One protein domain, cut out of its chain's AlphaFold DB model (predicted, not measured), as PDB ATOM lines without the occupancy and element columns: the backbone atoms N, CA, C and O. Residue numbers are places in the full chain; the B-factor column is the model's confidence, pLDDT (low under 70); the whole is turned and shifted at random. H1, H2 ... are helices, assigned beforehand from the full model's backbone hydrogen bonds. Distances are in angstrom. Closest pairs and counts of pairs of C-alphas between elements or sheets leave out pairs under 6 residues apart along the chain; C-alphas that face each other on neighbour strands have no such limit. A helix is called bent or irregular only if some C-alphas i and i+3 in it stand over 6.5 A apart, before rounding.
ATOM      1  N   LEU A  56     -32.265  35.598  38.693       76.69
ATOM      2  CA  LEU A  56     -32.138  35.215  40.091       76.69
ATOM      3  C   LEU A  56     -33.437  34.548  40.532       76.69
ATOM      4  O   LEU A  56     -34.520  35.116  40.381       76.69
ATOM      5  N   ALA A  57     -33.342  33.334  41.070       74.94
ATOM      6  CA  ALA A  57     -34.478  32.737  41.746       74.94
ATOM      7  C   ALA A  57     -34.744  33.465  43.073       74.94
ATOM      8  O   ALA A  57     -33.899  34.184  43.604       74.94
ATOM      9  N   ARG A  58     -35.909  33.196  43.668       77.56
ATOM     10  CA  ARG A  58     -36.215  33.627  45.041       77.56
ATOM     11  C   ARG A  58     -35.196  33.094  46.061       77.56
ATOM     12  O   ARG A  58     -34.970  33.733  47.082       77.56
ATOM     13  N   ASN A  59     -34.598  31.932  45.788       79.75
ATOM     14  CA  ASN A  59     -33.448  31.424  46.525       79.75
ATOM     15  C   ASN A  59     -32.154  31.985  45.891       79.75
ATOM     16  O   ASN A  59     -31.915  31.693  44.717       79.75
ATOM     17  N   PRO A  60     -31.316  32.740  46.629       74.62
ATOM     18  CA  PRO A  60     -30.094  33.345  46.087       74.62
ATOM     19  C   PRO A  60     -29.051  32.323  45.604       74.62
ATOM     20  O   PRO A  60     -28.181  32.677  44.805       74.62
ATOM     21  N   ASP A  61     -29.158  31.064  46.035       80.56
ATOM     22  CA  ASP A  61     -28.265  29.982  45.609       80.56
ATOM     23  C   ASP A  61     -28.661  29.377  44.252       80.56
ATOM     24  O   ASP A  61     -27.874  28.656  43.634       80.56
ATOM     25  N   VAL A  62     -29.868  29.670  43.754       78.50
ATOM     26  CA  VAL A  62     -30.368  29.148  42.478       78.50
ATOM     27  C   VAL A  62     -30.308  30.243  41.416       78.50
ATOM     28  O   VAL A  62     -31.016  31.249  41.475       78.50
ATOM     29  N   LYS A  63     -29.469  30.017  40.406       82.88
ATOM     30  CA  LYS A  63     -29.342  30.879  39.229       82.88
ATOM     31  C   LYS A  63     -29.941  30.171  38.027       82.88
ATOM     32  O   LYS A  63     -29.578  29.033  37.733       82.88
ATOM     33  N   TRP A  64     -30.843  30.848  37.330       80.50
ATOM     34  CA  TRP A  64     -31.387  30.355  36.074       80.50
ATOM     35  C   TRP A  64     -30.573  30.929  34.925       80.50
ATOM     36  O   TRP A  64     -30.528  32.141  34.701       80.50
ATOM     37  N   GLU A  65     -29.917  30.037  34.198       79.50
ATOM     38  CA  GLU A  65     -29.172  30.379  32.998       79.50
ATOM     39  C   GLU A  65     -30.008  30.087  31.755       79.50
ATOM     40  O   GLU A  65     -30.797  29.138  31.703       79.50
ATOM     41  N   ARG A  66     -29.819  30.908  30.722       69.44
ATOM     42  CA  ARG A  66     -30.445  30.681  29.425       69.44
ATOM     43  C   ARG A  66     -29.689  29.573  28.696       69.44
ATOM     44  O   ARG A  66     -28.542  29.768  28.296       69.44
ATOM     45  N   PHE A  67     -30.341  28.432  28.486       71.06
ATOM     46  CA  PHE A  67     -29.784  27.335  27.699       71.06
ATOM     47  C   PHE A  67     -30.816  26.751  26.717       71.06
ATOM     48  O   PHE A  67     -31.923  26.414  27.134       71.06
ATOM     49  N   PRO A  68     -30.465  26.558  25.431       67.56
ATOM     50  CA  PRO A  68     -29.221  26.991  24.792       67.56
ATOM     51  C   PRO A  68     -29.163  28.521  24.666       67.56
ATOM     52  O   PRO A  68     -30.195  29.186  24.653       67.56
ATOM     53  N   LEU A  69     -27.954  29.078  24.555       75.38
ATOM     54  CA  LEU A  69     -27.789  30.485  24.185       75.38
ATOM     55  C   LEU A  69     -28.512  30.749  22.863       75.38
ATOM     56  O   LEU A  69     -28.506  29.889  21.975       75.38
ATOM     57  N   ASP A  70     -29.104  31.934  22.730       66.00
ATOM     58  CA  ASP A  70     -29.786  32.338  21.506       66.00
ATOM     59  C   ASP A  70     -28.810  32.352  20.334       66.00
ATOM     60  O   ASP A  70     -28.100  33.323  20.066       66.00
ATOM     61  N   SER A  71     -28.786  31.263  19.576       67.19
ATOM     62  CA  SER A  71     -28.260  31.317  18.231       67.19
ATOM     63  C   SER A  71     -29.292  32.064  17.393       67.19
ATOM     64  O   SER A  71     -30.396  31.559  17.200       67.19
ATOM     65  N   ARG A  72     -28.921  33.214  16.809       67.56
ATOM     66  CA  ARG A  72     -29.736  33.962  15.815       67.56
ATOM     67  C   ARG A  72     -30.237  33.109  14.630       67.56
ATOM     68  O   ARG A  72     -30.968  33.590  13.775       67.56
ATOM     69  N   LYS A  73     -29.803  31.852  14.537       66.19
ATOM     70  CA  LYS A  73     -30.242  30.853  13.571       66.19
ATOM     71  C   LYS A  73     -30.924  29.719  14.326       66.19
ATOM     72  O   LYS A  73     -30.300  29.090  15.177       66.19
ATOM     73  N   THR A  74     -32.165  29.406  13.970       70.06
ATOM     74  CA  THR A  74     -32.833  28.179  14.416       70.06
ATOM     75  C   THR A  74     -31.961  26.978  14.056       70.06
ATOM     76  O   THR A  74     -31.595  26.805  12.887       70.06
ATOM     77  N   ARG A  75     -31.604  26.153  15.052       67.69
ATOM     78  CA  ARG A  75     -30.842  24.913  14.820       67.69
ATOM     79  C   ARG A  75     -31.565  24.093  13.755       67.69
ATOM     80  O   ARG A  75     -32.785  23.977  13.796       67.69
ATOM     81  N   THR A  76     -30.830  23.513  12.810       67.38
ATOM     82  CA  THR A  76     -31.403  22.796  11.658       67.38
ATOM     83  C   THR A  76     -32.364  21.678  12.073       67.38
ATOM     84  O   THR A  76     -33.348  21.442  11.387       67.38
ATOM     85  N   PRO A  88     -51.726  14.979  11.969       87.56
ATOM     86  CA  PRO A  88     -52.832  14.021  11.891       87.56
ATOM     87  C   PRO A  88     -53.002  13.183  13.169       87.56
ATOM     88  O   PRO A  88     -54.124  12.888  13.566       87.56
ATOM     89  N   SER A  89     -51.891  12.858  13.840       87.19
ATOM     90  CA  SER A  89     -51.876  12.115  15.106       87.19
ATOM     91  C   SER A  89     -52.484  12.906  16.268       87.19
ATOM     92  O   SER A  89     -53.220  12.345  17.072       87.19
ATOM     93  N   ALA A  90     -52.210  14.211  16.364       87.19
ATOM     94  CA  ALA A  90     -52.853  15.056  17.368       87.19
ATOM     95  C   ALA A  90     -54.345  15.229  17.052       87.19
ATOM     96  O   ALA A  90     -55.184  15.094  17.936       87.19
ATOM     97  N   ARG A  91     -54.687  15.431  15.774       88.88
ATOM     98  CA  ARG A  91     -56.074  15.601  15.326       88.88
ATOM     99  C   ARG A  91     -56.956  14.388  15.627       88.88
ATOM    100  O   ARG A  91     -58.110  14.567  15.979       88.88
ATOM    101  N   SER A  92     -56.431  13.168  15.509       90.56
ATOM    102  CA  SER A  92     -57.206  11.951  15.793       90.56
ATOM    103  C   SER A  92     -57.426  11.680  17.284       90.56
ATOM    104  O   SER A  92     -58.254  10.841  17.626       90.56
ATOM    105  N   ARG A  93     -56.687  12.361  18.168       87.81
ATOM    106  CA  ARG A  93     -56.735  12.166  19.626       87.81
ATOM    107  C   ARG A  93     -57.500  13.261  20.365       87.81
ATOM    108  O   ARG A  93     -57.733  13.114  21.558       87.81
ATOM    109  N   VAL A  94     -57.856  14.346  19.679       90.25
ATOM    110  CA  VAL A  94     -58.543  15.502  20.258       90.25
ATOM    111  C   VAL A  94     -59.985  15.516  19.769       90.25
ATOM    112  O   VAL A  94     -60.236  15.827  18.606       90.25
ATOM    113  N   VAL A  95     -60.923  15.161  20.649       89.44
ATOM    114  CA  VAL A  95     -62.367  15.181  20.355       89.44
ATOM    115  C   VAL A  95     -63.023  16.395  21.005       89.44
ATOM    116  O   VAL A  95     -63.877  17.046  20.409       89.44
ATOM    117  N   THR A  96     -62.593  16.722  22.219       89.56
ATOM    118  CA  THR A  96     -63.076  17.850  23.013       89.56
ATOM    119  C   THR A  96     -61.977  18.890  23.206       89.56
ATOM    120  O   THR A  96     -60.789  18.601  23.051       89.56
ATOM    121  N   LEU A  97     -62.360  20.111  23.596       86.56
ATOM    122  CA  LEU A  97     -61.397  21.150  23.981       86.56
ATOM    123  C   LEU A  97     -60.444  20.646  25.075       86.56
ATOM    124  O   LEU A  97     -59.250  20.914  25.034       86.56
ATOM    125  N   MET A  98     -60.966  19.858  26.011       85.06
ATOM    126  CA  MET A  98     -60.207  19.272  27.108       85.06
ATOM    127  C   MET A  98     -59.106  18.320  26.628       85.06
ATOM    128  O   MET A  98     -57.998  18.323  27.161       85.06
ATOM    129  N   ASP A  99     -59.339  17.598  25.534       87.12
ATOM    130  CA  ASP A  99     -58.334  16.695  24.974       87.12
ATOM    131  C   ASP A  99     -57.123  17.426  24.381       87.12
ATOM    132  O   ASP A  99     -56.064  16.812  24.222       87.12
ATOM    133  N   THR A 100     -57.232  18.728  24.083       89.94
ATOM    134  CA  THR A 100     -56.123  19.524  23.520       89.94
ATOM    135  C   THR A 100     -54.917  19.619  24.456       89.94
ATOM    136  O   THR A 100     -53.797  19.822  23.984       89.94
ATOM    137  N   PHE A 101     -55.116  19.402  25.759       87.31
ATOM    138  CA  PHE A 101     -54.053  19.404  26.763       87.31
ATOM    139  C   PHE A 101     -53.308  18.063  26.848       87.31
ATOM    140  O   PHE A 101     -52.132  18.029  27.216       87.31
ATOM    141  N   ASN A 102     -53.939  16.951  26.459       87.50
ATOM    142  CA  ASN A 102     -53.360  15.607  26.582       87.50
ATOM    143  C   ASN A 102     -52.038  15.399  25.812       87.50
ATOM    144  O   ASN A 102     -51.163  14.706  26.336       87.50
ATOM    145  N   PRO A 103     -51.826  15.973  24.607       88.94
ATOM    146  CA  PRO A 103     -50.533  15.902  23.926       88.94
ATOM    147  C   PRO A 103     -49.372  16.500  24.730       88.94
ATOM    148  O   PRO A 103     -48.238  16.059  24.561       88.94
ATOM    149  N   PHE A 104     -49.651  17.484  25.590       89.56
ATOM    150  CA  PHE A 104     -48.647  18.173  26.403       89.56
ATOM    151  C   PHE A 104     -48.493  17.530  27.786       89.56
ATOM    152  O   PHE A 104     -47.378  17.388  28.283       89.56
ATOM    153  N   PHE A 105     -49.594  17.061  28.375       88.88
ATOM    154  CA  PHE A 105     -49.600  16.301  29.624       88.88
ATOM    155  C   PHE A 105     -49.608  14.800  29.350       88.88
ATOM    156  O   PHE A 105     -50.590  14.096  29.606       88.88
ATOM    157  N   THR A 106     -48.492  14.296  28.828       90.44
ATOM    158  CA  THR A 106     -48.333  12.856  28.609       90.44
ATOM    159  C   THR A 106     -48.383  12.094  29.941       90.44
ATOM    160  O   THR A 106     -48.116  12.682  30.995       90.44
ATOM    161  N   PRO A 107     -48.672  10.778  29.937       90.19
ATOM    162  CA  PRO A 107     -48.653   9.975  31.160       90.19
ATOM    163  C   PRO A 107     -47.354  10.129  31.960       90.19
ATOM    164  O   PRO A 107     -47.396  10.312  33.167       90.19
ATOM    165  N   GLN A 108     -46.206  10.186  31.276       93.56
ATOM    166  CA  GLN A 108     -44.903  10.356  31.923       93.56
ATOM    167  C   GLN A 108     -44.770  11.711  32.629       93.56
ATOM    168  O   GLN A 108     -44.205  11.782  33.717       93.56
ATOM    169  N   VAL A 109     -45.286  12.785  32.022       92.94
ATOM    170  CA  VAL A 109     -45.293  14.120  32.638       92.94
ATOM    171  C   VAL A 109     -46.218  14.133  33.854       92.94
ATOM    172  O   VAL A 109     -45.831  14.637  34.905       92.94
ATOM    173  N   LYS A 110     -47.408  13.529  33.745       91.94
ATOM    174  CA  LYS A 110     -48.347  13.401  34.868       91.94
ATOM    175  C   LYS A 110     -47.726  12.623  36.031       91.94
ATOM    176  O   LYS A 110     -47.777  13.096  37.162       91.94
ATOM    177  N   ASP A 111     -47.074  11.497  35.757       94.50
ATOM    178  CA  ASP A 111     -46.389  10.688  36.773       94.50
ATOM    179  C   ASP A 111     -45.263  11.466  37.464       94.50
ATOM    180  O   ASP A 111     -45.088  11.371  38.681       94.50
ATOM    181  N   LEU A 112     -44.517  12.269  36.699       95.94
ATOM    182  CA  LEU A 112     -43.457  13.122  37.227       95.94
ATOM    183  C   LEU A 112     -44.010  14.145  38.224       95.94
ATOM    184  O   LEU A 112     -43.480  14.273  39.328       95.94
ATOM    185  N   ILE A 113     -45.090  14.834  37.839       94.06
ATOM    186  CA  ILE A 113     -45.782  15.817  38.679       94.06
ATOM    187  C   ILE A 113     -46.307  15.138  39.946       94.06
ATOM    188  O   ILE A 113     -46.012  15.595  41.047       94.06
ATOM    189  N   ILE A 114     -47.027  14.021  39.804       95.31
ATOM    190  CA  ILE A 114     -47.607  13.272  40.927       95.31
ATOM    191  C   ILE A 114     -46.527  12.841  41.913       95.31
ATOM    192  O   ILE A 114     -46.711  12.968  43.125       95.31
ATOM    193  N   ARG A 115     -45.405  12.315  41.418       95.75
ATOM    194  CA  ARG A 115     -44.317  11.849  42.275       95.75
ATOM    195  C   ARG A 115     -43.741  12.997  43.097       95.75
ATOM    196  O   ARG A 115     -43.756  12.916  44.321       95.75
ATOM    197  N   PHE A 116     -43.288  14.061  42.437       97.12
ATOM    198  CA  PHE A 116     -42.617  15.157  43.132       97.12
ATOM    199  C   PHE A 116     -43.567  15.964  44.019       97.12
ATOM    200  O   PHE A 116     -43.187  16.329  45.127       97.12
ATOM    201  N   ALA A 117     -44.818  16.171  43.601       95.19
ATOM    202  CA  ALA A 117     -45.816  16.836  44.437       95.19
ATOM    203  C   ALA A 117     -46.102  16.045  45.722       95.19
ATOM    204  O   ALA A 117     -46.232  16.630  46.790       95.19
ATOM    205  N   ASN A 118     -46.163  14.712  45.645       95.94
ATOM    206  CA  ASN A 118     -46.380  13.878  46.827       95.94
ATOM    207  C   ASN A 118     -45.149  13.770  47.734       95.94
ATOM    208  O   ASN A 118     -45.306  13.662  48.950       95.94
ATOM    209  N   GLU A 119     -43.943  13.751  47.166       96.69
ATOM    210  CA  GLU A 119     -42.695  13.788  47.938       96.69
ATOM    211  C   GLU A 119     -42.586  15.097  48.728       96.69
ATOM    212  O   GLU A 119     -42.363  15.074  49.943       96.69
ATOM    213  N   GLU A 120     -42.837  16.225  48.063       96.12
ATOM    214  CA  GLU A 120     -42.832  17.545  48.690       96.12
ATOM    215  C   GLU A 120     -43.973  17.685  49.707       96.12
ATOM    216  O   GLU A 120     -43.751  18.088  50.848       96.12
ATOM    217  N   GLY A 121     -45.188  17.268  49.343       95.06
ATOM    218  CA  GLY A 121     -46.358  17.332  50.215       95.06
ATOM    219  C   GLY A 121     -46.189  16.515  51.496       95.06
ATOM    220  O   GLY A 121     -46.501  16.997  52.584       95.06
ATOM    221  N   ARG A 122     -45.598  15.317  51.412       95.56
ATOM    222  CA  ARG A 122     -45.259  14.529  52.607       95.56
ATOM    223  C   ARG A 122     -44.197  15.217  53.464       95.56
ATOM    224  O   ARG A 122     -44.281  15.152  54.685       95.56
ATOM    225  N   THR A 123     -43.214  15.861  52.840       95.88
ATOM    226  CA  THR A 123     -42.149  16.581  53.555       95.88
ATOM    227  C   THR A 123     -42.703  17.782  54.323       95.88
ATOM    228  O   THR A 123     -42.304  18.009  55.462       95.88
ATOM    229  N   GLN A 124     -43.648  18.520  53.734       95.62
ATOM    230  CA  GLN A 124     -44.230  19.717  54.346       95.62
ATOM    231  C   GLN A 124     -45.347  19.414  55.355       95.62
ATOM    232  O   GLN A 124     -45.412  20.060  56.400       95.62
ATOM    233  N   TYR A 125     -46.226  18.451  55.057       94.56
ATOM    234  CA  TYR A 125     -47.478  18.246  55.800       94.56
ATOM    235  C   TYR A 125     -47.577  16.887  56.511       94.56
ATOM    236  O   TYR A 125     -48.532  16.661  57.256       94.56
ATOM    237  N   GLY A 126     -46.613  15.980  56.313       93.19
ATOM    238  CA  GLY A 126     -46.596  14.661  56.950       93.19
ATOM    239  C   GLY A 126     -47.881  13.868  56.691       93.19
ATOM    240  O   GLY A 126     -48.300  13.706  55.544       93.19
ATOM    241  N   ASP A 127     -48.519  13.409  57.768       92.25
ATOM    242  CA  ASP A 127     -49.771  12.638  57.726       92.25
ATOM    243  C   ASP A 127     -50.998  13.477  57.321       92.25
ATOM    244  O   ASP A 127     -52.041  12.921  56.983       92.25
ATOM    245  N   GLY A 128     -50.883  14.809  57.325       91.88
ATOM    246  CA  GLY A 128     -51.932  15.714  56.850       91.88
ATOM    247  C   GLY A 128     -51.998  15.843  55.324       91.88
ATOM    248  O   GLY A 128     -52.928  16.463  54.810       91.88
ATOM    249  N   TRP A 129     -51.032  15.284  54.586       95.25
ATOM    250  CA  TRP A 129     -51.011  15.359  53.127       95.25
ATOM    251  C   TRP A 129     -52.008  14.391  52.483       95.25
ATOM    252  O   TRP A 129     -51.901  13.169  52.622       95.25
ATOM    253  N   VAL A 130     -52.929  14.928  51.681       93.75
ATOM    254  CA  VAL A 130     -53.785  14.117  50.812       93.75
ATOM    255  C   VAL A 130     -53.005  13.764  49.552       93.75
ATOM    256  O   VAL A 130     -52.602  14.634  48.785       93.75
ATOM    257  N   LYS A 131     -52.782  12.465  49.338       92.69
ATOM    258  CA  LYS A 131     -51.998  11.971  48.206       92.69
ATOM    259  C   LYS A 131     -52.644  12.375  46.877       92.69
ATOM    260  O   LYS A 131     -53.740  11.922  46.563       92.69
ATOM    261  N   LEU A 132     -51.906  13.134  46.071       93.31
ATOM    262  CA  LEU A 132     -52.269  13.450  44.698       93.31
ATOM    263  C   LEU A 132     -52.209  12.177  43.847       93.31
ATOM    264  O   LEU A 132     -51.211  11.448  43.880       93.31
ATOM    265  N   ASP A 133     -53.252  11.917  43.065       92.00
ATOM    266  CA  ASP A 133     -53.300  10.821  42.102       92.00
ATOM    267  C   ASP A 133     -53.611  11.321  40.680       92.00
ATOM    268  O   ASP A 133     -53.780  12.516  40.430       92.00
ATOM    269  N   SER A 134     -53.637  10.398  39.717       87.44
ATOM    270  CA  SER A 134     -53.875  10.734  38.307       87.44
ATOM    271  C   SER A 134     -55.269  11.309  38.067       87.44
ATOM    272  O   SER A 134     -55.449  12.150  37.184       87.44
ATOM    273  N   VAL A 135     -56.247  10.871  38.859       84.25
ATOM    274  CA  VAL A 135     -57.641  11.285  38.737       84.25
ATOM    275  C   VAL A 135     -57.766  12.717  39.242       84.25
ATOM    276  O   VAL A 135     -58.186  13.572  38.470       84.25
ATOM    277  N   MET A 136     -57.301  13.007  40.459       83.62
ATOM    278  CA  MET A 136     -57.224  14.358  41.021       83.62
ATOM    279  C   MET A 136     -56.456  15.308  40.112       83.62
ATOM    280  O   MET A 136     -56.993  16.347  39.746       83.62
ATOM    281  N   LEU A 137     -55.251  14.930  39.667       85.31
ATOM    282  CA  LEU A 137     -54.477  15.768  38.751       85.31
ATOM    283  C   LEU A 137     -55.279  16.080  37.482       85.31
ATOM    284  O   LEU A 137     -55.206  17.185  36.968       85.31
ATOM    285  N   THR A 138     -56.063  15.126  36.984       79.88
ATOM    286  CA  THR A 138     -56.899  15.326  35.798       79.88
ATOM    287  C   THR A 138     -58.127  16.203  36.092       79.88
ATOM    288  O   THR A 138     -58.444  17.055  35.272       79.88
ATOM    289  N   TRP A 139     -58.789  16.064  37.246       67.44
ATOM    290  CA  TRP A 139     -59.941  16.898  37.632       67.44
ATOM    291  C   TRP A 139     -59.564  18.353  37.921       67.44
ATOM    292  O   TRP A 139     -60.305  19.253  37.533       67.44
ATOM    293  N   GLU A 140     -58.404  18.588  38.535       60.81
ATOM    294  CA  GLU A 140     -57.886  19.929  38.841       60.81
ATOM    295  C   GLU A 140     -57.692  20.780  37.577       60.81
ATOM    296  O   GLU A 140     -58.027  21.963  37.553       60.81
ATOM    297  N   PHE A 141     -57.264  20.164  36.470       58.47
ATOM    298  CA  PHE A 141     -57.181  20.852  35.176       58.47
ATOM    299  C   PHE A 141     -58.547  21.198  34.569       58.47
ATOM    300  O   PHE A 141     -58.619  22.068  33.702       58.47
ATOM    301  N   TYR A 142     -59.620  20.529  34.992       58.16
ATOM    302  CA  TYR A 142     -60.940  20.663  34.380       58.16
ATOM    303  C   TYR A 142     -61.944  21.473  35.203       58.16
ATOM    304  O   TYR A 142     -62.923  21.938  34.620       58.16
ATOM    305  N   PHE A 143     -61.717  21.676  36.505       56.38
ATOM    306  CA  PHE A 143     -62.724  22.267  37.401       56.38
ATOM    307  C   PHE A 143     -62.314  23.530  38.168       56.38
ATOM    308  O   PHE A 143     -63.161  24.098  38.854       56.38
ATOM    309  N   TYR A 144     -61.110  24.079  37.978       48.88
ATOM    310  CA  TYR A 144     -60.823  25.454  38.418       48.88
ATOM    311  C   TYR A 144     -61.382  26.490  37.427       48.88
ATOM    312  O   TYR A 144     -60.654  27.161  36.693       48.88
TER     313      TYR A 144
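What this domain is: This is residues 56 to 76 and 88 to 144 of the 146 residues of an uncharacterized protein of Ramazzottius varieornatus (UniProt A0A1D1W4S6). Residues 56 to 76, with no named element, trail well away from a helical part in which, after the long helix H3, residues 129 to 133 fold back along it to H4, which starts beside residues 110 to 114 of H3 and runs away from it about perpendicular, making a corner; two short helices, H1 and H2, precede H3. The 78 printed residues hold four named helices, H1 to H4 in order, and no named strand: all helix. The whole is extended, radius of gyration of the C-alphas 18.1 A, and flat, spanning 51 by 45 by 21 A.

How they stand to each other: Residues 57 to 63 and 66 to 76 stand free. H1, residues 88 to 91, and H2, residues 98 to 101, are only just apart, closest C-alphas 8.3 A. H3, residues 107 to 128, touches H4, residues 134 to 143, with residues 110 to 114 alone, about perpendicular at 86 degrees; the closest C-alphas, of Lys 110 and Ser 134, are 7.0 A apart. O i to N i+4 pairs within hydrogen-bond range are 16 of 18 in H3 and 4 of 6 in H4; H1 and H2 are too short for such pairs.

Where its parts are: H1 begins at C-alpha 88 (-52.832, 14.021, 11.891). H3, 26.5 A long, is irregular: C-alphas 124 and 127 are 9.6 A apart. H4, 14.6 A, ends at C-alpha 143 (-62.724, 22.267, 37.401).

The domain as a whole: Residues 77 to 87 are not printed, a 23.2 A gap between C-alphas 76 and 88. No link is long. Fourteen residues are under pLDDT 70, among them 139 to 144.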